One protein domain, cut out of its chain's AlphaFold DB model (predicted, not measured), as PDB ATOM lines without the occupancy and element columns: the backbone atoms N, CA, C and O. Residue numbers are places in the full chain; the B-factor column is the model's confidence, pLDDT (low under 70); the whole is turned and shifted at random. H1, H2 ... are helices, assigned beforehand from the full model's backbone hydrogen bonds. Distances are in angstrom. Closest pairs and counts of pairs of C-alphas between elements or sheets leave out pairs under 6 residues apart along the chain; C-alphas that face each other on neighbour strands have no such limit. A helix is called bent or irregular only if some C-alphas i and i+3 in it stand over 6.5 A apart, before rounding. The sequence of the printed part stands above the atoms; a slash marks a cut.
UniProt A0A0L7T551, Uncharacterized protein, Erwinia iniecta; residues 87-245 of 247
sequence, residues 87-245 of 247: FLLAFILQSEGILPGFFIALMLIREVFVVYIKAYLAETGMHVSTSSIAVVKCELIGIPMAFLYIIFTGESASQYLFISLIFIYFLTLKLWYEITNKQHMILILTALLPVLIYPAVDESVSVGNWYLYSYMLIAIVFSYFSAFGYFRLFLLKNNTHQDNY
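Overview. This is residues 87 to 245 of the 247 residues of an uncharacterized protein of Erwinia iniecta (UniProt A0A0L7T551). One long helix, H7, runs along the length of an elongated group of helices, with H2 along one part of it, H3 along another, and the hairpin of H5 and H6 slanting away from its first part, where H6 packs on it. The short H4 packs on the first turns of H7 and on H5, H1 folds back from the beginning of H2, and residues 238 to 245 stick out beyond the body. The printed part has 159 residues, with seven named helices in the order H1 to H7 and no named strand; the class is all helix. It is only just loose, close to compact, with a radius of gyration of the C-alphas of 18.3 A and spans of 64 by 35 by 29 A.

Along the chain. H7, residues 207 to 242, is 52.1 A long, from C-alpha 207 at (-5.787, 22.016, 98.364) to C-alpha 242 at (-44.239, 51.382, 78.947). It is neither bent nor irregular, but only just: C-alphas 226 and 229 are 6.3 A apart, and it has a kink of 30 degrees near residue 229. H2, residues 101 to 123, is 33.3 A long; H3, residues 132 to 146, 22.8 A; H5, residues 156 to 176, 29.9 A; H6, residues 181 to 200, 29.5 A. H1, residues 87 to 95, begins at C-alpha 87 (-29.542, 20.009, 93.861), and H4 is residues 148 to 153. H3 is irregular, with C-alphas 140 and 143 7.1 A apart, as is H5, with 171 and 174 7.2 A apart; H6 is only just irregular, with 196 and 199 6.9 A apart.

Arrangement. H7 is the hub, touching five helices. H2 touches it at a shallow tilt of 26 degrees, the same way; their closest C-alphas, of Val 114 and Ala 227, are 6.2 A apart. H3 touches residues 215 to 226 of H7 at a shallow tilt of 31 degrees, opposite ways, closest at Lys 137 and Phe 222, C-alphas 5.4 A apart. H2 and H3 are apart. H3, H5, H6 and H7 form an up and down bundle, a group of helices in which each runs against the one before it in the chain. H6 touches H7 at a steep tilt of 42 degrees, opposite ways, with the closest C-alphas, of Pro 194 and Ser 214, 6.3 A apart. H5 and H6 are a hairpin at 16 degrees, closest at the C-alphas of Phe 170 and Ile 188, 6.2 A. H4 touches H7, the C-alphas of Phe 152 and Gly 208 being closest at 4.1 A. H1 and H2 only just touch, with 3 pairs of C-alphas within 8 A, closest at Ala 90 and Ile 104, 6.8 A. Each O i to N i+4 pair is within hydrogen-bond range in H1, H2 and H4; in H3 8 of 11 are, in H5 14 of 17, in H6 12 of 16 and in H7 30 of 32.

Size, cuts and confidence. The two C-alphas farthest apart, of Ala 157 and Tyr 245, are 65.1 A from each other. The printed part has no cut, and no link is long. The mean pLDDT of the printed part is 90.2; residues 129 to 130 and 240 to 245 are under 70.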
ATOM      1  N   PHE A  87     -29.193  19.687  92.477       97.94
ATOM      2  CA  PHE A  87     -29.542  20.009  93.861       97.94
ATOM      3  C   PHE A  87     -29.461  18.808  94.802       97.94
ATOM      4  O   PHE A  87     -29.013  18.976  95.933       97.94
ATOM      5  N   LEU A  88     -29.812  17.596  94.365       98.44
ATOM      6  CA  LEU A  88     -29.646  16.402  95.199       98.44
ATOM      7  C   LEU A  88     -28.169  16.136  95.509       98.44
ATOM      8  O   LEU A  88     -27.833  15.865  96.662       98.44
ATOM      9  N   LEU A  89     -27.275  16.305  94.531       98.50
ATOM     10  CA  LEU A  89     -25.835  16.257  94.786       98.50
ATOM     11  C   LEU A  89     -25.378  17.403  95.709       98.50
ATOM     12  O   LEU A  89     -24.549  17.185  96.592       98.50
ATOM     13  N   ALA A  90     -25.943  18.606  95.565       98.38
ATOM     14  CA  ALA A  90     -25.654  19.733  96.458       98.38
ATOM     15  C   ALA A  90     -26.003  19.411  97.911       98.38
ATOM     16  O   ALA A  90     -25.202  19.661  98.810       98.38
ATOM     17  N   PHE A  91     -27.175  18.817  98.136       98.56
ATOM     18  CA  PHE A  91     -27.635  18.425  99.461       98.56
ATOM     19  C   PHE A  91     -26.803  17.285 100.057       98.56
ATOM     20  O   PHE A  91     -26.530  17.319 101.253       98.56
ATOM     21  N   ILE A  92     -26.324  16.334  99.243       98.50
ATOM     22  CA  ILE A  92     -25.335  15.330  99.681       98.50
ATOM     23  C   ILE A  92     -24.073  16.016 100.217       98.50
ATOM     24  O   ILE A  92     -23.622  15.741 101.327       98.50
ATOM     25  N   LEU A  93     -23.514  16.954  99.454       98.56
ATOM     26  CA  LEU A  93     -22.299  17.669  99.848       98.56
ATOM     27  C   LEU A  93     -22.536  18.584 101.058       98.56
ATOM     28  O   LEU A  93     -21.637  18.771 101.876       98.56
ATOM     29  N   GLN A  94     -23.742  19.131 101.206       98.31
ATOM     30  CA  GLN A  94     -24.132  19.893 102.390       98.31
ATOM     31  C   GLN A  94     -24.234  19.010 103.634       98.31
ATOM     32  O   GLN A  94     -23.772  19.424 104.695       98.31
ATOM     33  N   SER A  95     -24.800  17.801 103.530       97.44
ATOM     34  CA  SER A  95     -24.888  16.876 104.671       97.44
ATOM     35  C   SER A  95     -23.515  16.411 105.167       97.44
ATOM     36  O   SER A  95     -23.375  16.068 106.335       97.44
ATOM     37  N   GLU A  96     -22.491  16.466 104.311       97.31
ATOM     38  CA  GLU A  96     -21.089  16.216 104.675       97.31
ATOM     39  C   GLU A  96     -20.366  17.468 105.217       97.31
ATOM     40  O   GLU A  96     -19.181  17.405 105.534       97.31
ATOM     41  N   GLY A  97     -21.043  18.618 105.303       97.12
ATOM     42  CA  GLY A  97     -20.449  19.882 105.756       97.12
ATOM     43  C   GLY A  97     -19.518  20.554 104.740       97.12
ATOM     44  O   GLY A  97     -18.778  21.460 105.110       97.12
ATOM     45  N   ILE A  98     -19.549  20.129 103.473       97.75
ATOM     46  CA  ILE A  98     -18.653  20.619 102.415       97.75
ATOM     47  C   ILE A  98     -19.241  21.860 101.747       97.75
ATOM     48  O   ILE A  98     -18.600  22.907 101.691       97.75
ATOM     49  N   LEU A  99     -20.472  21.761 101.234       97.81
ATOM     50  CA  LEU A  99     -21.144  22.902 100.614       97.81
ATOM     51  C   LEU A  99     -21.981  23.666 101.646       97.81
ATOM     52  O   LEU A  99     -22.877  23.086 102.262       97.81
ATOM     53  N   PRO A 100     -21.759  24.979 101.814       97.94
ATOM     54  CA  PRO A 100     -22.550  25.768 102.741       97.94
ATOM     55  C   PRO A 100     -23.950  26.051 102.179       97.94
ATOM     56  O   PRO A 100     -24.132  26.278 100.982       97.94
ATOM     57  N   GLY A 101     -24.953  26.132 103.058       97.56
ATOM     58  CA  GLY A 101     -26.350  26.337 102.653       97.56
ATOM     59  C   GLY A 101     -26.603  27.631 101.867       97.56
ATOM     60  O   GLY A 101     -27.464  27.653 100.990       97.56
ATOM     61  N   PHE A 102     -25.821  28.693 102.107       97.38
ATOM     62  CA  PHE A 102     -25.958  29.942 101.345       97.38
ATOM     63  C   PHE A 102     -25.606  29.755  99.861       97.38
ATOM     64  O   PHE A 102     -26.233  30.377  99.007       97.38
ATOM     65  N   PHE A 103     -24.634  28.892  99.539       97.94
ATOM     66  CA  PHE A 103     -24.256  28.604  98.156       97.94
ATOM     67  C   PHE A 103     -25.419  27.941  97.419       97.94
ATOM     68  O   PHE A 103     -25.804  28.376  96.335       97.94
ATOM     69  N   ILE A 104     -26.039  26.949  98.058       98.06
ATOM     70  CA  ILE A 104     -27.207  26.244  97.522       98.06
ATOM     71  C   ILE A 104     -28.373  27.217  97.332       98.06
ATOM     72  O   ILE A 104     -28.991  27.225  96.270       98.06
ATOM     73  N   ALA A 105     -28.632  28.089  98.311       97.69
ATOM     74  CA  ALA A 105     -29.672  29.108  98.210       97.69
ATOM     75  C   ALA A 105     -29.433  30.076  97.038       97.69
ATOM     76  O   ALA A 105     -30.356  30.336  96.267       97.69
ATOM     77  N   LEU A 106     -28.202  30.568  96.849       97.25
ATOM     78  CA  LEU A 106     -27.851  31.448  95.727       97.25
ATOM     79  C   LEU A 106     -28.056  30.768  94.371       97.25
ATOM     80  O   LEU A 106     -28.550  31.405  93.437       97.25
ATOM     81  N   MET A 107     -27.689  29.494  94.261       96.81
ATOM     82  CA  MET A 107     -27.890  28.710  93.045       96.81
ATOM     83  C   MET A 107     -29.381  28.460  92.778       96.81
ATOM     84  O   MET A 107     -29.830  28.592  91.639       96.81
ATOM     85  N   LEU A 108     -30.169  28.184  93.823       96.06
ATOM     86  CA  LEU A 108     -31.613  27.950  93.724       96.06
ATOM     87  C   LEU A 108     -32.378  29.207  93.314       96.06
ATOM     88  O   LEU A 108     -33.182  29.158  92.386       96.06
ATOM     89  N   ILE A 109     -32.095  30.340  93.963       94.94
ATOM     90  CA  ILE A 109     -32.695  31.638  93.631       94.94
ATOM     91  C   ILE A 109     -32.488  31.940  92.146       94.94
ATOM     92  O   ILE A 109     -33.436  32.267  91.431       94.94
ATOM     93  N   ARG A 110     -31.252  31.774  91.665       92.56
ATOM     94  CA  ARG A 110     -30.912  31.967  90.256       92.56
ATOM     95  C   ARG A 110     -31.747  31.078  89.341       92.56
ATOM     96  O   ARG A 110     -32.203  31.556  88.304       92.56
ATOM     97  N   GLU A 111     -31.924  29.807  89.686       92.19
ATOM     98  CA  GLU A 111     -32.659  28.868  88.836       92.19
ATOM     99  C   GLU A 111     -34.144  29.230  88.745       92.19
ATOM    100  O   GLU A 111     -34.687  29.324  87.643       92.19
ATOM    101  N   VAL A 112     -34.766  29.567  89.878       93.25
ATOM    102  CA  VAL A 112     -36.158  30.039  89.933       93.25
ATOM    103  C   VAL A 112     -36.352  31.295  89.079       93.25
ATOM    104  O   VAL A 112     -37.293  31.358  88.286       93.25
ATOM    105  N   PHE A 113     -35.446  32.274  89.173       92.00
ATOM    106  CA  PHE A 113     -35.526  33.488  88.356       92.00
ATOM    107  C   PHE A 113     -35.420  33.202  86.856       92.00
ATOM    108  O   PHE A 113     -36.178  33.770  86.070       92.00
ATOM    109  N   VAL A 114     -34.501  32.328  86.437       90.38
ATOM    110  CA  VAL A 114     -34.347  31.985  85.015       90.38
ATOM    111  C   VAL A 114     -35.588  31.275  84.482       90.38
ATOM    112  O   VAL A 114     -36.030  31.595  83.377       90.38
ATOM    113  N   VAL A 115     -36.173  30.356  85.256       90.00
ATOM    114  CA  VAL A 115     -37.427  29.679  84.892       90.00
ATOM    115  C   VAL A 115     -38.562  30.690  84.739       90.00
ATOM    116  O   VAL A 115     -39.230  30.695  83.705       90.00
ATOM    117  N   TYR A 116     -38.731  31.593  85.709       90.88
ATOM    118  CA  TYR A 116     -39.753  32.641  85.657       90.88
ATOM    119  C   TYR A 116     -39.605  33.540  84.422       90.88
ATOM    120  O   TYR A 116     -40.562  33.728  83.672       90.88
ATOM    121  N   ILE A 117     -38.398  34.053  84.160       89.62
ATOM    122  CA  ILE A 117     -38.154  34.942  83.016       89.62
ATOM    123  C   ILE A 117     -38.433  34.222  81.698       89.62
ATOM    124  O   ILE A 117     -39.046  34.799  80.804       89.62
ATOM    125  N   LYS A 118     -38.006  32.962  81.562       86.62
ATOM    126  CA  LYS A 118     -38.279  32.176  80.354       86.62
ATOM    127  C   LYS A 118     -39.776  31.963  80.138       86.62
ATOM    128  O   LYS A 118     -40.217  32.072  78.997       86.62
ATOM    129  N   ALA A 119     -40.535  31.694  81.200       87.62
ATOM    130  CA  ALA A 119     -41.986  31.551  81.124       87.62
ATOM    131  C   ALA A 119     -42.653  32.860  80.672       87.62
ATOM    132  O   ALA A 119     -43.376  32.860  79.679       87.62
ATOM    133  N   TYR A 120     -42.313  33.985  81.308       88.62
ATOM    134  CA  TYR A 120     -42.826  35.307  80.935       88.62
ATOM    135  C   TYR A 120     -42.518  35.665  79.472       88.62
ATOM    136  O   TYR A 120     -43.388  36.098  78.723       88.62
ATOM    137  N   LEU A 121     -41.277  35.451  79.025       86.75
ATOM    138  CA  LEU A 121     -40.887  35.749  77.645       86.75
ATOM    139  C   LEU A 121     -41.622  34.858  76.632       86.75
ATOM    140  O   LEU A 121     -42.036  35.358  75.581       86.75
ATOM    141  N   ALA A 122     -41.847  33.583  76.961       85.50
ATOM    142  CA  ALA A 122     -42.605  32.664  76.119       85.50
ATOM    143  C   ALA A 122     -44.072  33.097  75.952       85.50
ATOM    144  O   ALA A 122     -44.584  33.051  74.836       85.50
ATOM    145  N   GLU A 123     -44.722  33.589  77.013       85.69
ATOM    146  CA  GLU A 123     -46.083  34.149  76.936       85.69
ATOM    147  C   GLU A 123     -46.159  35.369  76.006       85.69
ATOM    148  O   GLU A 123     -47.154  35.565  75.313       85.69
ATOM    149  N   THR A 124     -45.081  36.156  75.914       81.81
ATOM    150  CA  THR A 124     -45.000  37.312  75.000       81.81
ATOM    151  C   THR A 124     -44.649  36.951  73.548       81.81
ATOM    152  O   THR A 124     -44.427  37.848  72.732       81.81
ATOM    153  N   GLY A 125     -44.569  35.660  73.210       78.62
ATOM    154  CA  GLY A 125     -44.214  35.178  71.870       78.62
ATOM    155  C   GLY A 125     -42.716  35.235  71.545       78.62
ATOM    156  O   GLY A 125     -42.329  35.007  70.400       78.62
ATOM    157  N   MET A 126     -41.854  35.525  72.529       76.25
ATOM    158  CA  MET A 126     -40.400  35.525  72.353       76.25
ATOM    159  C   MET A 126     -39.794  34.207  72.833       76.25
ATOM    160  O   MET A 126     -39.658  33.952  74.028       76.25
ATOM    161  N   HIS A 127     -39.352  33.381  71.886       71.56
ATOM    162  CA  HIS A 127     -38.577  32.184  72.198       71.56
ATOM    163  C   HIS A 127     -37.097  32.532  72.361       71.56
ATOM    164  O   HIS A 127     -36.426  32.936  71.410       71.56
ATOM    165  N   VAL A 128     -36.574  32.367  73.579       70.00
ATOM    166  CA  VAL A 128     -35.160  32.621  73.873       70.00
ATOM    167  C   VAL A 128     -34.338  31.370  73.600       70.00
ATOM    168  O   VAL A 128     -34.534  30.334  74.236       70.00
ATOM    169  N   SER A 129     -33.392  31.476  72.670       68.31
ATOM    170  CA  SER A 129     -32.435  30.412  72.384       68.31
ATOM    171  C   SER A 129     -31.404  30.255  73.507       68.31
ATOM    172  O   SER A 129     -31.077  31.193  74.240       68.31
ATOM    173  N   THR A 130     -30.871  29.042  73.650       68.75
ATOM    174  CA  THR A 130     -29.836  28.736  74.641       68.75
ATOM    175  C   THR A 130     -28.565  29.538  74.363       68.75
ATOM    176  O   THR A 130     -27.962  29.440  73.296       68.75
ATOM    177  N   SER A 131     -28.121  30.318  75.349       75.69
ATOM    178  CA  SER A 131     -26.881  31.093  75.254       75.69
ATOM    179  C   SER A 131     -25.645  30.187  75.197       75.69
ATOM    180  O   SER A 131     -25.555  29.230  75.966       75.69
ATOM    181  N   SER A 132     -24.627  30.545  74.410       75.12
ATOM    182  CA  SER A 132     -23.365  29.785  74.323       75.12
ATOM    183  C   SER A 132     -22.636  29.630  75.666       75.12
ATOM    184  O   SER A 132     -21.910  28.659  75.867       75.12
ATOM    185  N   ILE A 133     -22.839  30.565  76.596       85.12
ATOM    186  CA  ILE A 133     -22.259  30.524  77.943       85.12
ATOM    187  C   ILE A 133     -22.940  29.485  78.853       85.12
ATOM    188  O   ILE A 133     -22.322  29.008  79.798       85.12
ATOM    189  N   ALA A 134     -24.185  29.093  78.558       82.44
ATOM    190  CA  ALA A 134     -24.900  28.081  79.335       82.44
ATOM    191  C   ALA A 134     -24.241  26.701  79.200       82.44
ATOM    192  O   ALA A 134     -24.135  26.000  80.198       82.44
ATOM    193  N   VAL A 135     -23.731  26.374  78.006       85.00
ATOM    194  CA  VAL A 135     -22.966  25.139  77.757       85.00
ATOM    195  C   VAL A 135     -21.713  25.110  78.633       85.00
ATOM    196  O   VAL A 135     -21.508  24.173  79.389       85.00
ATOM    197  N   VAL A 136     -20.922  26.190  78.616       90.19
ATOM    198  CA  VAL A 136     -19.708  26.313  79.446       90.19
ATOM    199  C   VAL A 136     -20.038  26.190  80.935       90.19
ATOM    200  O   VAL A 136     -19.342  25.499  81.669       90.19
ATOM    201  N   LYS A 137     -21.117  26.843  81.378       91.06
ATOM    202  CA  LYS A 137     -21.590  26.781  82.764       91.06
ATOM    203  C   LYS A 137     -21.894  25.342  83.192       91.06
ATOM    204  O   LYS A 137     -21.458  24.955  84.267       91.06
ATOM    205  N   CYS A 138     -22.644  24.574  82.400       90.00
ATOM    206  CA  CYS A 138     -23.005  23.200  82.769       90.00
ATOM    207  C   CYS A 138     -21.755  22.335  82.995       90.00
ATOM    208  O   CYS A 138     -21.642  21.690  84.036       90.00
ATOM    209  N   GLU A 139     -20.771  22.439  82.098       91.62
ATOM    210  CA  GLU A 139     -19.510  21.695  82.188       91.62
ATOM    211  C   GLU A 139     -18.651  22.082  83.399       91.62
ATOM    212  O   GLU A 139     -18.098  21.221  84.082       91.62
ATOM    213  N   LEU A 140     -18.566  23.379  83.715       93.50
ATOM    214  CA  LEU A 140     -17.815  23.871  84.879       93.50
ATOM    215  C   LEU A 140     -18.451  23.502  86.222       93.50
ATOM    216  O   LEU A 140     -17.814  23.670  87.261       93.50
ATOM    217  N   ILE A 141     -19.703  23.047  86.218       94.75
ATOM    218  CA  ILE A 141     -20.454  22.787  87.438       94.75
ATOM    219  C   ILE A 141     -20.613  21.289  87.675       94.75
ATOM    220  O   ILE A 141     -20.238  20.837  88.750       94.75
ATOM    221  N   GLY A 142     -21.126  20.521  86.710       94.81
ATOM    222  CA  GLY A 142     -21.529  19.124  86.923       94.81
ATOM    223  C   GLY A 142     -20.389  18.216  87.395       94.81
ATOM    224  O   GLY A 142     -20.366  17.775  88.545       94.81
ATOM    225  N   ILE A 143     -19.408  17.958  86.523       95.25
ATOM    226  CA  ILE A 143     -18.284  17.056  86.833       95.25
ATOM    227  C   ILE A 143     -17.428  17.563  88.004       95.25
ATOM    228  O   ILE A 143     -17.139  16.764  88.900       95.25
ATOM    229  N   PRO A 144     -17.063  18.860  88.081       97.31
ATOM    230  CA  PRO A 144     -16.350  19.391  89.243       97.31
ATOM    231  C   PRO A 144     -17.080  19.170  90.572       97.31
ATOM    232  O   PRO A 144     -16.460  18.792  91.566       97.31
ATOM    233  N   MET A 145     -18.404  19.332  90.590       97.88
ATOM    234  CA  MET A 145     -19.211  19.084  91.781       97.88
ATOM    235  C   MET A 145     -19.243  17.609  92.171       97.88
ATOM    236  O   MET A 145     -19.145  17.288  93.353       97.88
ATOM    237  N   ALA A 146     -19.359  16.710  91.188       97.75
ATOM    238  CA  ALA A 146     -19.407  15.269  91.428       97.75
ATOM    239  C   ALA A 146     -18.170  14.774  92.188       97.75
ATOM    240  O   ALA A 146     -18.290  13.920  93.065       97.75
ATOM    241  N   PHE A 147     -17.000  15.353  91.916       98.19
ATOM    242  CA  PHE A 147     -15.751  14.995  92.589       98.19
ATOM    243  C   PHE A 147     -15.409  15.846  93.815       98.19
ATOM    244  O   PHE A 147     -14.405  15.574  94.477       98.19
ATOM    245  N   LEU A 148     -16.251  16.818  94.181       97.88
ATOM    246  CA  LEU A 148     -15.976  17.749  95.275       97.88
ATOM    247  C   LEU A 148     -15.781  17.035  96.619       97.88
ATOM    248  O   LEU A 148     -14.880  17.394  97.369       97.88
ATOM    249  N   TYR A 149     -16.560  15.980  96.893       98.25
ATOM    250  CA  TYR A 149     -16.397  15.164  98.102       98.25
ATOM    251  C   TYR A 149     -14.983  14.579  98.212       98.25
ATOM    252  O   TYR A 149     -14.338  14.701  99.252       98.25
ATOM    253  N   ILE A 150     -14.484  13.979  97.128       98.00
ATOM    254  CA  ILE A 150     -13.179  13.308  97.101       98.00
ATOM    255  C   ILE A 150     -12.046  14.327  97.201       98.00
ATOM    256  O   ILE A 150     -11.084  14.110  97.930       98.00
ATOM    257  N   ILE A 151     -12.171  15.459  96.508       97.75
ATOM    258  CA  ILE A 151     -11.152  16.514  96.522       97.75
ATOM    259  C   ILE A 151     -11.099  17.215  97.887       97.75
ATOM    260  O   ILE A 151     -10.031  17.639  98.320       97.75
ATOM    261  N   PHE A 152     -12.228  17.328  98.585       97.31
ATOM    262  CA  PHE A 152     -12.275  17.971  99.894       97.31
ATOM    263  C   PHE A 152     -11.821  17.048 101.033       97.31
ATOM    264  O   PHE A 152     -11.099  17.483 101.925       97.31
ATOM    265  N   THR A 153     -12.242  15.779 101.014       96.38
ATOM    266  CA  THR A 153     -12.040  14.840 102.138       96.38
ATOM    267  C   THR A 153     -10.906  13.842 101.929       96.38
ATOM    268  O   THR A 153     -10.404  13.279 102.900       96.38
ATOM    269  N   GLY A 154     -10.514  13.592 100.681       95.06
ATOM    270  CA  GLY A 154      -9.498  12.604 100.345       95.06
ATOM    271  C   GLY A 154      -8.085  13.060 100.701       95.06
ATOM    272  O   GLY A 154      -7.816  14.242 100.898       95.06
ATOM    273  N   GLU A 155      -7.154  12.112 100.745       95.12
ATOM    274  CA  GLU A 155      -5.726  12.389 100.926       95.12
ATOM    275  C   GLU A 155      -5.131  13.091  99.699       95.12
ATOM    276  O   GLU A 155      -5.647  12.941  98.587       95.12
ATOM    277  N   SER A 156      -3.995  13.779  99.856       94.12
ATOM    278  CA  SER A 156      -3.373  14.601  98.806       94.12
ATOM    279  C   SER A 156      -3.254  13.889  97.454       94.12
ATOM    280  O   SER A 156      -3.584  14.465  96.422       94.12
ATOM    281  N   ALA A 157      -2.854  12.611  97.442       95.25
ATOM    282  CA  ALA A 157      -2.754  11.828  96.208       95.25
ATOM    283  C   ALA A 157      -4.099  11.726  95.463       95.25
ATOM    284  O   ALA A 157      -4.153  11.924  94.250       95.25
ATOM    285  N   SER A 158      -5.192  11.470  96.188       95.12
ATOM    286  CA  SER A 158      -6.538  11.420  95.609       95.12
ATOM    287  C   SER A 158      -7.010  12.799  95.144       95.12
ATOM    288  O   SER A 158      -7.557  12.915  94.051       95.12
ATOM    289  N   GLN A 159      -6.715  13.860  95.899       95.62
ATOM    290  CA  GLN A 159      -7.077  15.229  95.528       95.62
ATOM    291  C   GLN A 159      -6.454  15.615  94.183       95.62
ATOM    292  O   GLN A 159      -7.170  15.987  93.250       95.62
ATOM    293  N   TYR A 160      -5.134  15.450  94.040       95.31
ATOM    294  CA  TYR A 160      -4.439  15.755  92.789       95.31
ATOM    295  C   TYR A 160      -4.910  14.871  91.634       95.31
ATOM    296  O   TYR A 160      -5.064  15.367  90.517       95.31
ATOM    297  N   LEU A 161      -5.180  13.586  91.886       96.56
ATOM    298  CA  LEU A 161      -5.681  12.671  90.862       96.56
ATOM    299  C   LEU A 161      -7.036  13.130  90.314       96.56
ATOM    300  O   LEU A 161      -7.184  13.259  89.101       96.56
ATOM    301  N   PHE A 162      -8.007  13.434  91.176       96.94
ATOM    302  CA  PHE A 162      -9.343  13.836  90.729       96.94
ATOM    303  C   PHE A 162      -9.367  15.241  90.114       96.94
ATOM    304  O   PHE A 162     -10.049  15.441  89.110       96.94
ATOM    305  N   ILE A 163      -8.555  16.182  90.609       96.00
ATOM    306  CA  ILE A 163      -8.330  17.472  89.933       96.00
ATOM    307  C   ILE A 163      -7.761  17.250  88.523       96.00
ATOM    308  O   ILE A 163      -8.233  17.851  87.556       96.00
ATOM    309  N   SER A 164      -6.789  16.345  88.379       95.50
ATOM    310  CA  SER A 164      -6.198  16.020  87.075       95.50
ATOM    311  C   SER A 164      -7.211  15.368  86.132       95.50
ATOM    312  O   SER A 164      -7.242  15.705  84.950       95.50
ATOM    313  N   LEU A 165      -8.081  14.484  86.634       96.38
ATOM    314  CA  LEU A 165      -9.145  13.863  85.839       96.38
ATOM    315  C   LEU A 165     -10.138  14.896  85.296       96.38
ATOM    316  O   LEU A 165     -10.515  14.816  84.128       96.38
ATOM    317  N   ILE A 166     -10.517  15.896  86.097       95.81
ATOM    318  CA  ILE A 166     -11.366  17.011  85.646       95.81
ATOM    319  C   ILE A 166     -10.668  17.805  84.542       95.81
ATOM    320  O   ILE A 166     -11.280  18.154  83.533       95.81
ATOM    321  N   PHE A 167      -9.374  18.073  84.704       94.88
ATOM    322  CA  PHE A 167      -8.618  18.800  83.693       94.88
ATOM    323  C   PHE A 167      -8.514  18.015  82.377       94.88
ATOM    324  O   PHE A 167      -8.756  18.568  81.303       94.88
ATOM    325  N   ILE A 168      -8.242  16.708  82.449       95.00
ATOM    326  CA  ILE A 168      -8.240  15.803  81.288       95.00
ATOM    327  C   ILE A 168      -9.619  15.771  80.619       95.00
ATOM    328  O   ILE A 168      -9.709  15.814  79.389       95.00
ATOM    329  N   TYR A 169     -10.693  15.733  81.407       94.19
ATOM    330  CA  TYR A 169     -12.056  15.809  80.891       94.19
ATOM    331  C   TYR A 169     -12.265  17.081  80.059       94.19
ATOM    332  O   TYR A 169     -12.658  16.990  78.897       94.19
ATOM    333  N   PHE A 170     -11.898  18.255  80.581       94.25
ATOM    334  CA  PHE A 170     -12.028  19.505  79.830       94.25
ATOM    335  C   PHE A 170     -11.156  19.561  78.576       94.25
ATOM    336  O   PHE A 170     -11.640  20.027  77.550       94.25
ATOM    337  N   LEU A 171      -9.923  19.043  78.615       93.12
ATOM    338  CA  LEU A 171      -9.042  18.984  77.441       93.12
ATOM    339  C   LEU A 171      -9.603  18.101  76.319       93.12
ATOM    340  O   LEU A 171      -9.408  18.385  75.135       93.12
ATOM    341  N   THR A 172     -10.267  17.006  76.687       92.19
ATOM    342  CA  THR A 172     -10.800  16.029  75.732       92.19
ATOM    343  C   THR A 172     -12.225  16.344  75.290       92.19
ATOM    344  O   THR A 172     -12.678  15.781  74.298       92.19
ATOM    345  N   LEU A 173     -12.917  17.280  75.947       89.56
ATOM    346  CA  LEU A 173     -14.335  17.590  75.730       89.56
ATOM    347  C   LEU A 173     -14.665  17.893  74.261       89.56
ATOM    348  O   LEU A 173     -15.670  17.422  73.732       89.56
ATOM    349  N   LYS A 174     -13.766  18.599  73.565       89.31
ATOM    350  CA  LYS A 174     -13.916  18.932  72.141       89.31
ATOM    351  C   LYS A 174     -13.902  17.718  71.201       89.31
ATOM    352  O   LYS A 174     -14.385  17.818  70.080       89.31
ATOM    353  N   LEU A 175     -13.330  16.590  71.625       87.50
ATOM    354  CA  LEU A 175     -13.306  15.359  70.827       87.50
ATOM    355  C   LEU A 175     -14.673  14.667  70.803       87.50
ATOM    356  O   LEU A 175     -14.984  13.970  69.842       87.50
ATOM    357  N   TRP A 176     -15.466  14.859  71.856       81.88
ATOM    358  CA  TRP A 176     -16.729  14.153  72.068       81.88
ATOM    359  C   TRP A 176     -17.949  15.025  71.764       81.88
ATOM    360  O   TRP A 176     -18.979  14.503  71.339       81.88
ATOM    361  N   TYR A 177     -17.831  16.342  71.950       82.31
ATOM    362  CA  TYR A 177     -18.949  17.281  71.876       82.31
ATOM    363  C   TYR A 177     -18.701  18.423  70.889       82.31
ATOM    364  O   TYR A 177     -17.579  18.906  70.722       82.31
ATOM    365  N   GLU A 178     -19.784  18.911  70.278       82.56
ATOM    366  CA  GLU A 178     -19.789  20.062  69.366       82.56
ATOM    367  C   GLU A 178     -19.642  21.391  70.133       82.56
ATOM    368  O   GLU A 178     -20.557  22.213  70.193       82.56
ATOM    369  N   ILE A 179     -18.476  21.613  70.744       86.75
ATOM    370  CA  ILE A 179     -18.132  22.872  71.413       86.75
ATOM    371  C   ILE A 179     -17.305  23.779  70.498       86.75
ATOM    372  O   ILE A 179     -16.393  23.354  69.782       86.75
ATOM    373  N   THR A 180     -17.587  25.076  70.547       90.94
ATOM    374  CA  THR A 180     -16.809  26.074  69.808       90.94
ATOM    375  C   THR A 180     -15.418  26.260  70.422       90.94
ATOM    376  O   THR A 180     -15.215  26.081  71.625       90.94
ATOM    377  N   ASN A 181     -14.451  26.717  69.617       91.56
ATOM    378  CA  ASN A 181     -13.092  27.011  70.097       91.56
ATOM    379  C   ASN A 181     -13.077  27.994  71.277       91.56
ATOM    380  O   ASN A 181     -12.305  27.818  72.214       91.56
ATOM    381  N   LYS A 182     -13.953  29.007  71.247       92.00
ATOM    382  CA  LYS A 182     -14.067  29.995  72.325       92.00
ATOM    383  C   LYS A 182     -14.548  29.348  73.626       92.00
ATOM    384  O   LYS A 182     -13.958  29.602  74.667       92.00
ATOM    385  N   GLN A 183     -15.574  28.497  73.566       92.00
ATOM    386  CA  GLN A 183     -16.092  27.788  74.743       92.00
ATOM    387  C   GLN A 183     -15.034  26.863  75.345       92.00
ATOM    388  O   GLN A 183     -14.792  26.921  76.545       92.00
ATOM    389  N   HIS A 184     -14.356  26.075  74.508       93.88
ATOM    390  CA  HIS A 184     -13.297  25.174  74.957       93.88
ATOM    391  C   HIS A 184     -12.144  25.927  75.634       93.88
ATOM    392  O   HIS A 184     -11.678  25.531  76.698       93.88
ATOM    393  N   MET A 185     -11.725  27.059  75.057       93.38
ATOM    394  CA  MET A 185     -10.688  27.904  75.648       93.38
ATOM    395  C   MET A 185     -11.120  28.463  77.010       93.38
ATOM    396  O   MET A 185     -10.336  28.429  77.951       93.38
ATOM    397  N   ILE A 186     -12.364  28.938  77.136       93.62
ATOM    398  CA  ILE A 186     -12.898  29.430  78.414       93.62
ATOM    399  C   ILE A 186     -12.914  28.310  79.460       93.62
ATOM    400  O   ILE A 186     -12.501  28.557  80.591       93.62
ATOM    401  N   LEU A 187     -13.333  27.093  79.096       93.62
ATOM    402  CA  LEU A 187     -13.329  25.935  79.999       93.62
ATOM    403  C   LEU A 187     -11.928  25.646  80.543       93.62
ATOM    404  O   LEU A 187     -11.735  25.623  81.757       93.62
ATOM    405  N   ILE A 188     -10.944  25.499  79.651       93.94
ATOM    406  CA  ILE A 188      -9.562  25.185  80.036       93.94
ATOM    407  C   ILE A 188      -8.978  26.299  80.904       93.94
ATOM    408  O   ILE A 188      -8.417  26.012  81.957       93.94
ATOM    409  N   LEU A 189      -9.120  27.563  80.493       94.25
ATOM    410  CA  LEU A 189      -8.577  28.693  81.248       94.25
ATOM    411  C   LEU A 189      -9.200  28.788  82.642       94.25
ATOM    412  O   LEU A 189      -8.482  28.987  83.617       94.25
ATOM    413  N   THR A 190     -10.516  28.598  82.745       93.81
ATOM    414  CA  THR A 190     -11.230  28.668  84.025       93.81
ATOM    415  C   THR A 190     -10.828  27.526  84.957       93.81
ATOM    416  O   THR A 190     -10.674  27.748  86.153       93.81
ATOM    417  N   ALA A 191     -10.612  26.321  84.426       92.00
ATOM    418  CA  ALA A 191     -10.168  25.172  85.213       92.00
ATOM    419  C   ALA A 191      -8.687  25.254  85.620       92.00
ATOM    420  O   ALA A 191      -8.314  24.787  86.694       92.00
ATOM    421  N   LEU A 192      -7.841  25.848  84.774       93.19
ATOM    422  CA  LEU A 192      -6.402  25.962  85.009       93.19
ATOM    423  C   LEU A 192      -6.057  27.081  85.997       93.19
ATOM    424  O   LEU A 192      -5.106  26.952  86.767       93.19
ATOM    425  N   LEU A 193      -6.825  28.174  85.984       94.19
ATOM    426  CA  LEU A 193      -6.541  29.371  86.773       94.19
ATOM    427  C   LEU A 193      -6.387  29.073  88.285       94.19
ATOM    428  O   LEU A 193      -5.356  29.458  88.837       94.19
ATOM    429  N   PRO A 194      -7.300  28.343  88.964       93.75
ATOM    430  CA  PRO A 194      -7.126  28.007  90.379       93.75
ATOM    431  C   PRO A 194      -5.864  27.188  90.660       93.75
ATOM    432  O   PRO A 194      -5.222  27.382  91.689       93.75
ATOM    433  N   VAL A 195      -5.489  26.288  89.747       92.06
ATOM    434  CA  VAL A 195      -4.308  25.427  89.903       92.06
ATOM    435  C   VAL A 195      -3.024  26.252  89.831       92.06
ATOM    436  O   VAL A 195      -2.126  26.056  90.644       92.06
ATOM    437  N   LEU A 196      -2.949  27.206  88.900       93.31
ATOM    438  CA  LEU A 196      -1.785  28.086  88.750       93.31
ATOM    439  C   LEU A 196      -1.654  29.108  89.882       93.31
ATOM    440  O   LEU A 196      -0.541  29.530  90.185       93.31
ATOM    441  N   ILE A 197      -2.771  29.513  90.488       95.00
ATOM    442  CA  ILE A 197      -2.781  30.464  91.604       95.00
ATOM    443  C   ILE A 197      -2.419  29.780  92.925       95.00
ATOM    444  O   ILE A 197      -1.853  30.439  93.790       95.00
ATOM    445  N   TYR A 198      -2.687  28.478  93.082       93.25
ATOM    446  CA  TYR A 198      -2.486  27.759  94.347       93.25
ATOM    447  C   TYR A 198      -1.109  27.974  95.011       93.25
ATOM    448  O   TYR A 198      -1.089  28.217  96.213       93.25
ATOM    449  N   PRO A 199       0.035  27.986  94.292       91.94
ATOM    450  CA  PRO A 199       1.343  28.254  94.905       91.94
ATOM    451  C   PRO A 199       1.496  29.649  95.534       91.94
ATOM    452  O   PRO A 199       2.425  29.864  96.303       91.94
ATOM    453  N   ALA A 200       0.636  30.604  95.172       92.19
ATOM    454  CA  ALA A 200       0.606  31.954  95.735       92.19
ATOM    455  C   ALA A 200      -0.425  32.111  96.868       92.19
ATOM    456  O   ALA A 200      -0.555  33.198  97.432       92.19
ATOM    457  N   VAL A 201      -1.191  31.060  97.172       92.88
ATOM    458  CA  VAL A 201      -2.147  31.033  98.282       92.88
ATOM    459  C   VAL A 201      -1.388  30.781  99.584       92.88
ATOM    460  O   VAL A 201      -0.355  30.118  99.591       92.88
ATOM    461  N   ASP A 202      -1.905  31.330 100.683       88.56
ATOM    462  CA  ASP A 202      -1.390  31.096 102.032       88.56
ATOM    463  C   ASP A 202      -1.205  29.590 102.305       88.56
ATOM    464  O   ASP A 202      -2.124  28.798 102.082       88.56
ATOM    465  N   GLU A 203      -0.025  29.206 102.804       86.69
ATOM    466  CA  GLU A 203       0.360  27.812 103.079       86.69
ATOM    467  C   GLU A 203      -0.584  27.108 104.070       86.69
ATOM    468  O   GLU A 203      -0.648  25.878 104.109       86.69
ATOM    469  N   SER A 204      -1.346  27.869 104.862       90.56
ATOM    470  CA  SER A 204      -2.364  27.337 105.772       90.56
ATOM    471  C   SER A 204      -3.611  26.790 105.063       90.56
ATOM    472  O   SER A 204      -4.371  26.017 105.656       90.56
ATOM    473  N   VAL A 205      -3.846  27.157 103.800       93.56
ATOM    474  CA  VAL A 205      -5.020  26.724 103.036       93.56
ATOM    475  C   VAL A 205      -4.724  25.403 102.335       93.56
ATOM    476  O   VAL A 205      -3.911  25.324 101.420       93.56
ATOM    477  N   SER A 206      -5.447  24.351 102.721       95.12
ATOM    478  CA  SER A 206      -5.351  23.052 102.050       95.12
ATOM    479  C   SER A 206      -5.846  23.107 100.597       95.12
ATOM    480  O   SER A 206      -6.743  23.882 100.255       95.12
ATOM    481  N   VAL A 207      -5.331  22.205  99.756       95.19
ATOM    482  CA  VAL A 207      -5.787  22.016  98.364       95.19
ATOM    483  C   VAL A 207      -7.306  21.829  98.293       95.19
ATOM    484  O   VAL A 207      -7.958  22.449  97.456       95.19
ATOM    485  N   GLY A 208      -7.881  21.011  99.182       95.75
ATOM    486  CA  GLY A 208      -9.323  20.756  99.227       95.75
ATOM    487  C   GLY A 208     -10.149  22.017  99.496       95.75
ATOM    488  O   GLY A 208     -11.117  22.282  98.782       95.75
ATOM    489  N   ASN A 209      -9.733  22.842 100.465       96.31
ATOM    490  CA  ASN A 209     -10.389  24.120 100.760       96.31
ATOM    491  C   ASN A 209     -10.247  25.107  99.598       96.31
ATOM    492  O   ASN A 209     -11.223  25.731  99.184       96.31
ATOM    493  N   TRP A 210      -9.042  25.223  99.036       97.06
ATOM    494  CA  TRP A 210      -8.797  26.092  97.889       97.06
ATOM    495  C   TRP A 210      -9.655  25.706  96.682       97.06
ATOM    496  O   TRP A 210     -10.267  26.569  96.041       97.06
ATOM    497  N   TYR A 211      -9.745  24.407  96.396       97.12
ATOM    498  CA  TYR A 211     -10.579  23.884  95.326       97.12
ATOM    499  C   TYR A 211     -12.059  24.189  95.573       97.12
ATOM    500  O   TYR A 211     -12.730  24.675  94.666       97.12
ATOM    501  N   LEU A 212     -12.555  23.975  96.796       97.69
ATOM    502  CA  LEU A 212     -13.934  24.283  97.180       97.69
ATOM    503  C   LEU A 212     -14.279  25.759  96.945       97.69
ATOM    504  O   LEU A 212     -15.265  26.056  96.267       97.69
ATOM    505  N   TYR A 213     -13.464  26.686  97.454       97.00
ATOM    506  CA  TYR A 213     -13.709  28.121  97.287       97.00
ATOM    507  C   TYR A 213     -13.658  28.545  95.819       97.00
ATOM    508  O   TYR A 213     -14.520  29.298  95.356       97.00
ATOM    509  N   SER A 214     -12.694  28.011  95.067       97.19
ATOM    510  CA  SER A 214     -12.560  28.269  93.633       97.19
ATOM    511  C   SER A 214     -13.765  27.744  92.853       97.19
ATOM    512  O   SER A 214     -14.337  28.473  92.043       97.19
ATOM    513  N   TYR A 215     -14.197  26.512  93.135       97.75
ATOM    514  CA  TYR A 215     -15.390  25.904  92.550       97.75
ATOM    515  C   TYR A 215     -16.632  26.756  92.823       97.75
ATOM    516  O   TYR A 215     -17.357  27.096  91.889       97.75
ATOM    517  N   MET A 216     -16.858  27.154  94.079       98.19
ATOM    518  CA  MET A 216     -18.023  27.953  94.457       98.19
ATOM    519  C   MET A 216     -18.051  29.300  93.727       98.19
ATOM    520  O   MET A 216     -19.092  29.696  93.200       98.19
ATOM    521  N   LEU A 217     -16.908  29.987  93.653       97.62
ATOM    522  CA  LEU A 217     -16.787  31.256  92.936       97.62
ATOM    523  C   LEU A 217     -17.098  31.083  91.444       97.62
ATOM    524  O   LEU A 217     -17.928  31.812  90.901       97.62
ATOM    525  N   ILE A 218     -16.468  30.100  90.794       96.88
ATOM    526  CA  ILE A 218     -16.671  29.803  89.370       96.88
ATOM    527  C   ILE A 218     -18.143  29.464  89.105       96.88
ATOM    528  O   ILE A 218     -18.753  30.039  88.201       96.88
ATOM    529  N   ALA A 219     -18.735  28.584  89.914       96.69
ATOM    530  CA  ALA A 219     -20.120  28.155  89.765       96.69
ATOM    531  C   ALA A 219     -21.097  29.332  89.887       96.69
ATOM    532  O   ALA A 219     -21.978  29.473  89.036       96.69
ATOM    533  N   ILE A 220     -20.919  30.215  90.878       96.56
ATOM    534  CA  ILE A 220     -21.753  31.414  91.042       96.56
ATOM    535  C   ILE A 220     -21.585  32.346  89.839       96.56
ATOM    536  O   ILE A 220     -22.576  32.705  89.198       96.56
ATOM    537  N   VAL A 221     -20.346  32.710  89.495       95.44
ATOM    538  CA  VAL A 221     -20.059  33.674  88.423       95.44
ATOM    539  C   VAL A 221     -20.654  33.206  87.099       95.44
ATOM    540  O   VAL A 221     -21.420  33.942  86.477       95.44
ATOM    541  N   PHE A 222     -20.380  31.970  86.679       94.56
ATOM    542  CA  PHE A 222     -20.885  31.456  85.404       94.56
ATOM    543  C   PHE A 222     -22.400  31.240  85.416       94.56
ATOM    544  O   PHE A 222     -23.058  31.460  84.393       94.56
ATOM    545  N   SER A 223     -22.984  30.871  86.557       92.56
ATOM    546  CA  SER A 223     -24.435  30.694  86.664       92.56
ATOM    547  C   SER A 223     -25.183  32.006  86.505       92.56
ATOM    548  O   SER A 223     -26.130  32.076  85.712       92.56
ATOM    549  N   TYR A 224     -24.751  33.054  87.201       92.75
ATOM    550  CA  TYR A 224     -25.376  34.370  87.116       92.75
ATOM    551  C   TYR A 224     -25.057  35.068  85.792       92.75
ATOM    552  O   TYR A 224     -25.954  35.649  85.184       92.75
ATOM    553  N   PHE A 225     -23.839  34.928  85.265       91.06
ATOM    554  CA  PHE A 225     -23.491  35.479  83.955       91.06
ATOM    555  C   PHE A 225     -24.296  34.820  82.826       91.06
ATOM    556  O   PHE A 225     -24.807  35.503  81.940       91.06
ATOM    557  N   SER A 226     -24.521  33.504  82.901       88.94
ATOM    558  CA  SER A 226     -25.444  32.812  81.995       88.94
ATOM    559  C   SER A 226     -26.895  33.272  82.154       88.94
ATOM    560  O   SER A 226     -27.632  33.294  81.170       88.94
ATOM    561  N   ALA A 227     -27.313  33.650  83.364       87.31
ATOM    562  CA  ALA A 227     -28.660  34.158  83.608       87.31
ATOM    563  C   ALA A 227     -28.855  35.588  83.068       87.31
ATOM    564  O   ALA A 227     -29.939  35.929  82.595       87.31
ATOM    565  N   PHE A 228     -27.805  36.416  83.094       85.75
ATOM    566  CA  PHE A 228     -27.849  37.839  82.743       85.75
ATOM    567  C   PHE A 228     -28.424  38.116  81.345       85.75
ATOM    568  O   PHE A 228     -29.152  39.090  81.158       85.75
ATOM    569  N   GLY A 229     -28.168  37.235  80.372       81.75
ATOM    570  CA  GLY A 229     -28.755  37.347  79.033       81.75
ATOM    571  C   GLY A 229     -30.288  37.368  79.048       81.75
ATOM    572  O   GLY A 229     -30.896  38.177  78.350       81.75
ATOM    573  N   TYR A 230     -30.914  36.545  79.895       83.56
ATOM    574  CA  TYR A 230     -32.370  36.499  80.047       83.56
ATOM    575  C   TYR A 230     -32.899  37.752  80.757       83.56
ATOM    576  O   TYR A 230     -33.877  38.345  80.304       83.56
ATOM    577  N   PHE A 231     -32.218  38.211  81.812       84.25
ATOM    578  CA  PHE A 231     -32.583  39.445  82.521       84.25
ATOM    579  C   PHE A 231     -32.547  40.676  81.610       84.25
ATOM    580  O   PHE A 231     -33.450  41.509  81.652       84.25
ATOM    581  N   ARG A 232     -31.535  40.786  80.743       84.38
ATOM    582  CA  ARG A 232     -31.438  41.895  79.788       84.38
ATOM    583  C   ARG A 232     -32.626  41.923  78.823       84.38
ATOM    584  O   ARG A 232     -33.167  42.994  78.569       84.38
ATOM    585  N   LEU A 233     -33.032  40.764  78.301       84.06
ATOM    586  CA  LEU A 233     -34.192  40.654  77.408       84.06
ATOM    587  C   LEU A 233     -35.493  41.040  78.119       84.06
ATOM    588  O   LEU A 233     -36.305  41.768  77.553       84.06
ATOM    589  N   PHE A 234     -35.656  40.609  79.369       83.12
ATOM    590  CA  PHE A 234     -36.792  40.978  80.210       83.12
ATOM    591  C   PHE A 234     -36.909  42.500  80.407       83.12
ATOM    592  O   PHE A 234     -37.979  43.068  80.195       83.12
ATOM    593  N   LEU A 235     -35.803  43.178  80.737       83.75
ATOM    594  CA  LEU A 235     -35.791  44.634  80.937       83.75
ATOM    595  C   LEU A 235     -36.107  45.411  79.652       83.75
ATOM    596  O   LEU A 235     -36.919  46.332  79.674       83.75
ATOM    597  N   LEU A 236     -35.513  45.019  78.519       83.38
ATOM    598  CA  LEU A 236     -35.784  45.655  77.223       83.38
ATOM    599  C   LEU A 236     -37.267  45.554  76.834       83.38
ATOM    600  O   LEU A 236     -37.842  46.496  76.287       83.38
ATOM    601  N   LYS A 237     -37.905  44.421  77.142       77.88
ATOM    602  CA  LYS A 237     -39.324  44.208  76.856       77.88
ATOM    603  C   LYS A 237     -40.234  45.069  77.731       77.88
ATOM    604  O   LYS A 237     -41.184  45.643  77.214       77.88
ATOM    605  N   ASN A 238     -39.946  45.199  79.022       74.12
ATOM    606  CA  ASN A 238     -40.781  46.025  79.895       74.12
ATOM    607  C   ASN A 238     -40.714  47.511  79.522       74.12
ATOM    608  O   ASN A 238     -41.753  48.166  79.510       74.12
ATOM    609  N   ASN A 239     -39.545  48.008  79.106       73.75
ATOM    610  CA  ASN A 239     -39.413  49.390  78.639       73.75
ATOM    611  C   ASN A 239     -40.245  49.648  77.365       73.75
ATOM    612  O   ASN A 239     -40.980  50.623  77.302       73.75
ATOM    613  N   THR A 240     -40.231  48.727  76.391       62.34
ATOM    614  CA  THR A 240     -41.056  48.863  75.167       62.34
ATOM    615  C   THR A 240     -42.565  48.747  75.411       62.34
ATOM    616  O   THR A 240     -43.353  49.240  74.608       62.34
ATOM    617  N   HIS A 241     -43.002  48.101  76.497       58.19
ATOM    618  CA  HIS A 241     -44.413  48.117  76.884       58.19
ATOM    619  C   HIS A 241     -44.818  49.437  77.547       58.19
ATOM    620  O   HIS A 241     -45.934  49.878  77.297       58.19
ATOM    621  N   GLN A 242     -43.944  50.083  78.327       56.25
ATOM    622  CA  GLN A 242     -44.239  51.382  78.947       56.25
ATOM    623  C   GLN A 242     -44.383  52.506  77.911       56.25
ATOM    624  O   GLN A 242     -45.345  53.265  77.996       56.25
ATOM    625  N   ASP A 243     -43.542  52.532  76.872       53.06
ATOM    626  CA  ASP A 243     -43.626  53.543  75.802       53.06
ATOM    627  C   ASP A 243     -44.954  53.492  75.010       53.06
ATOM    628  O   ASP A 243     -45.382  54.495  74.446       53.06
ATOM    629  N   ASN A 244     -45.636  52.338  74.975       49.94
ATOM    630  CA  ASN A 244     -46.912  52.165  74.261       49.94
ATOM    631  C   ASN A 244     -48.153  52.575  75.078       49.94
ATOM    632  O   ASN A 244     -49.248  52.590  74.525       49.94
ATOM    633  N   TYR A 245     -48.008  52.874  76.375       48.12
ATOM    634  CA  TYR A 245     -49.097  53.401  77.214       48.12
ATOM    635  C   TYR A 245     -48.991  54.918  77.448       48.12
ATOM    636  O   TYR A 245     -49.907  55.502  78.023       48.12
TER     637      TYR A 245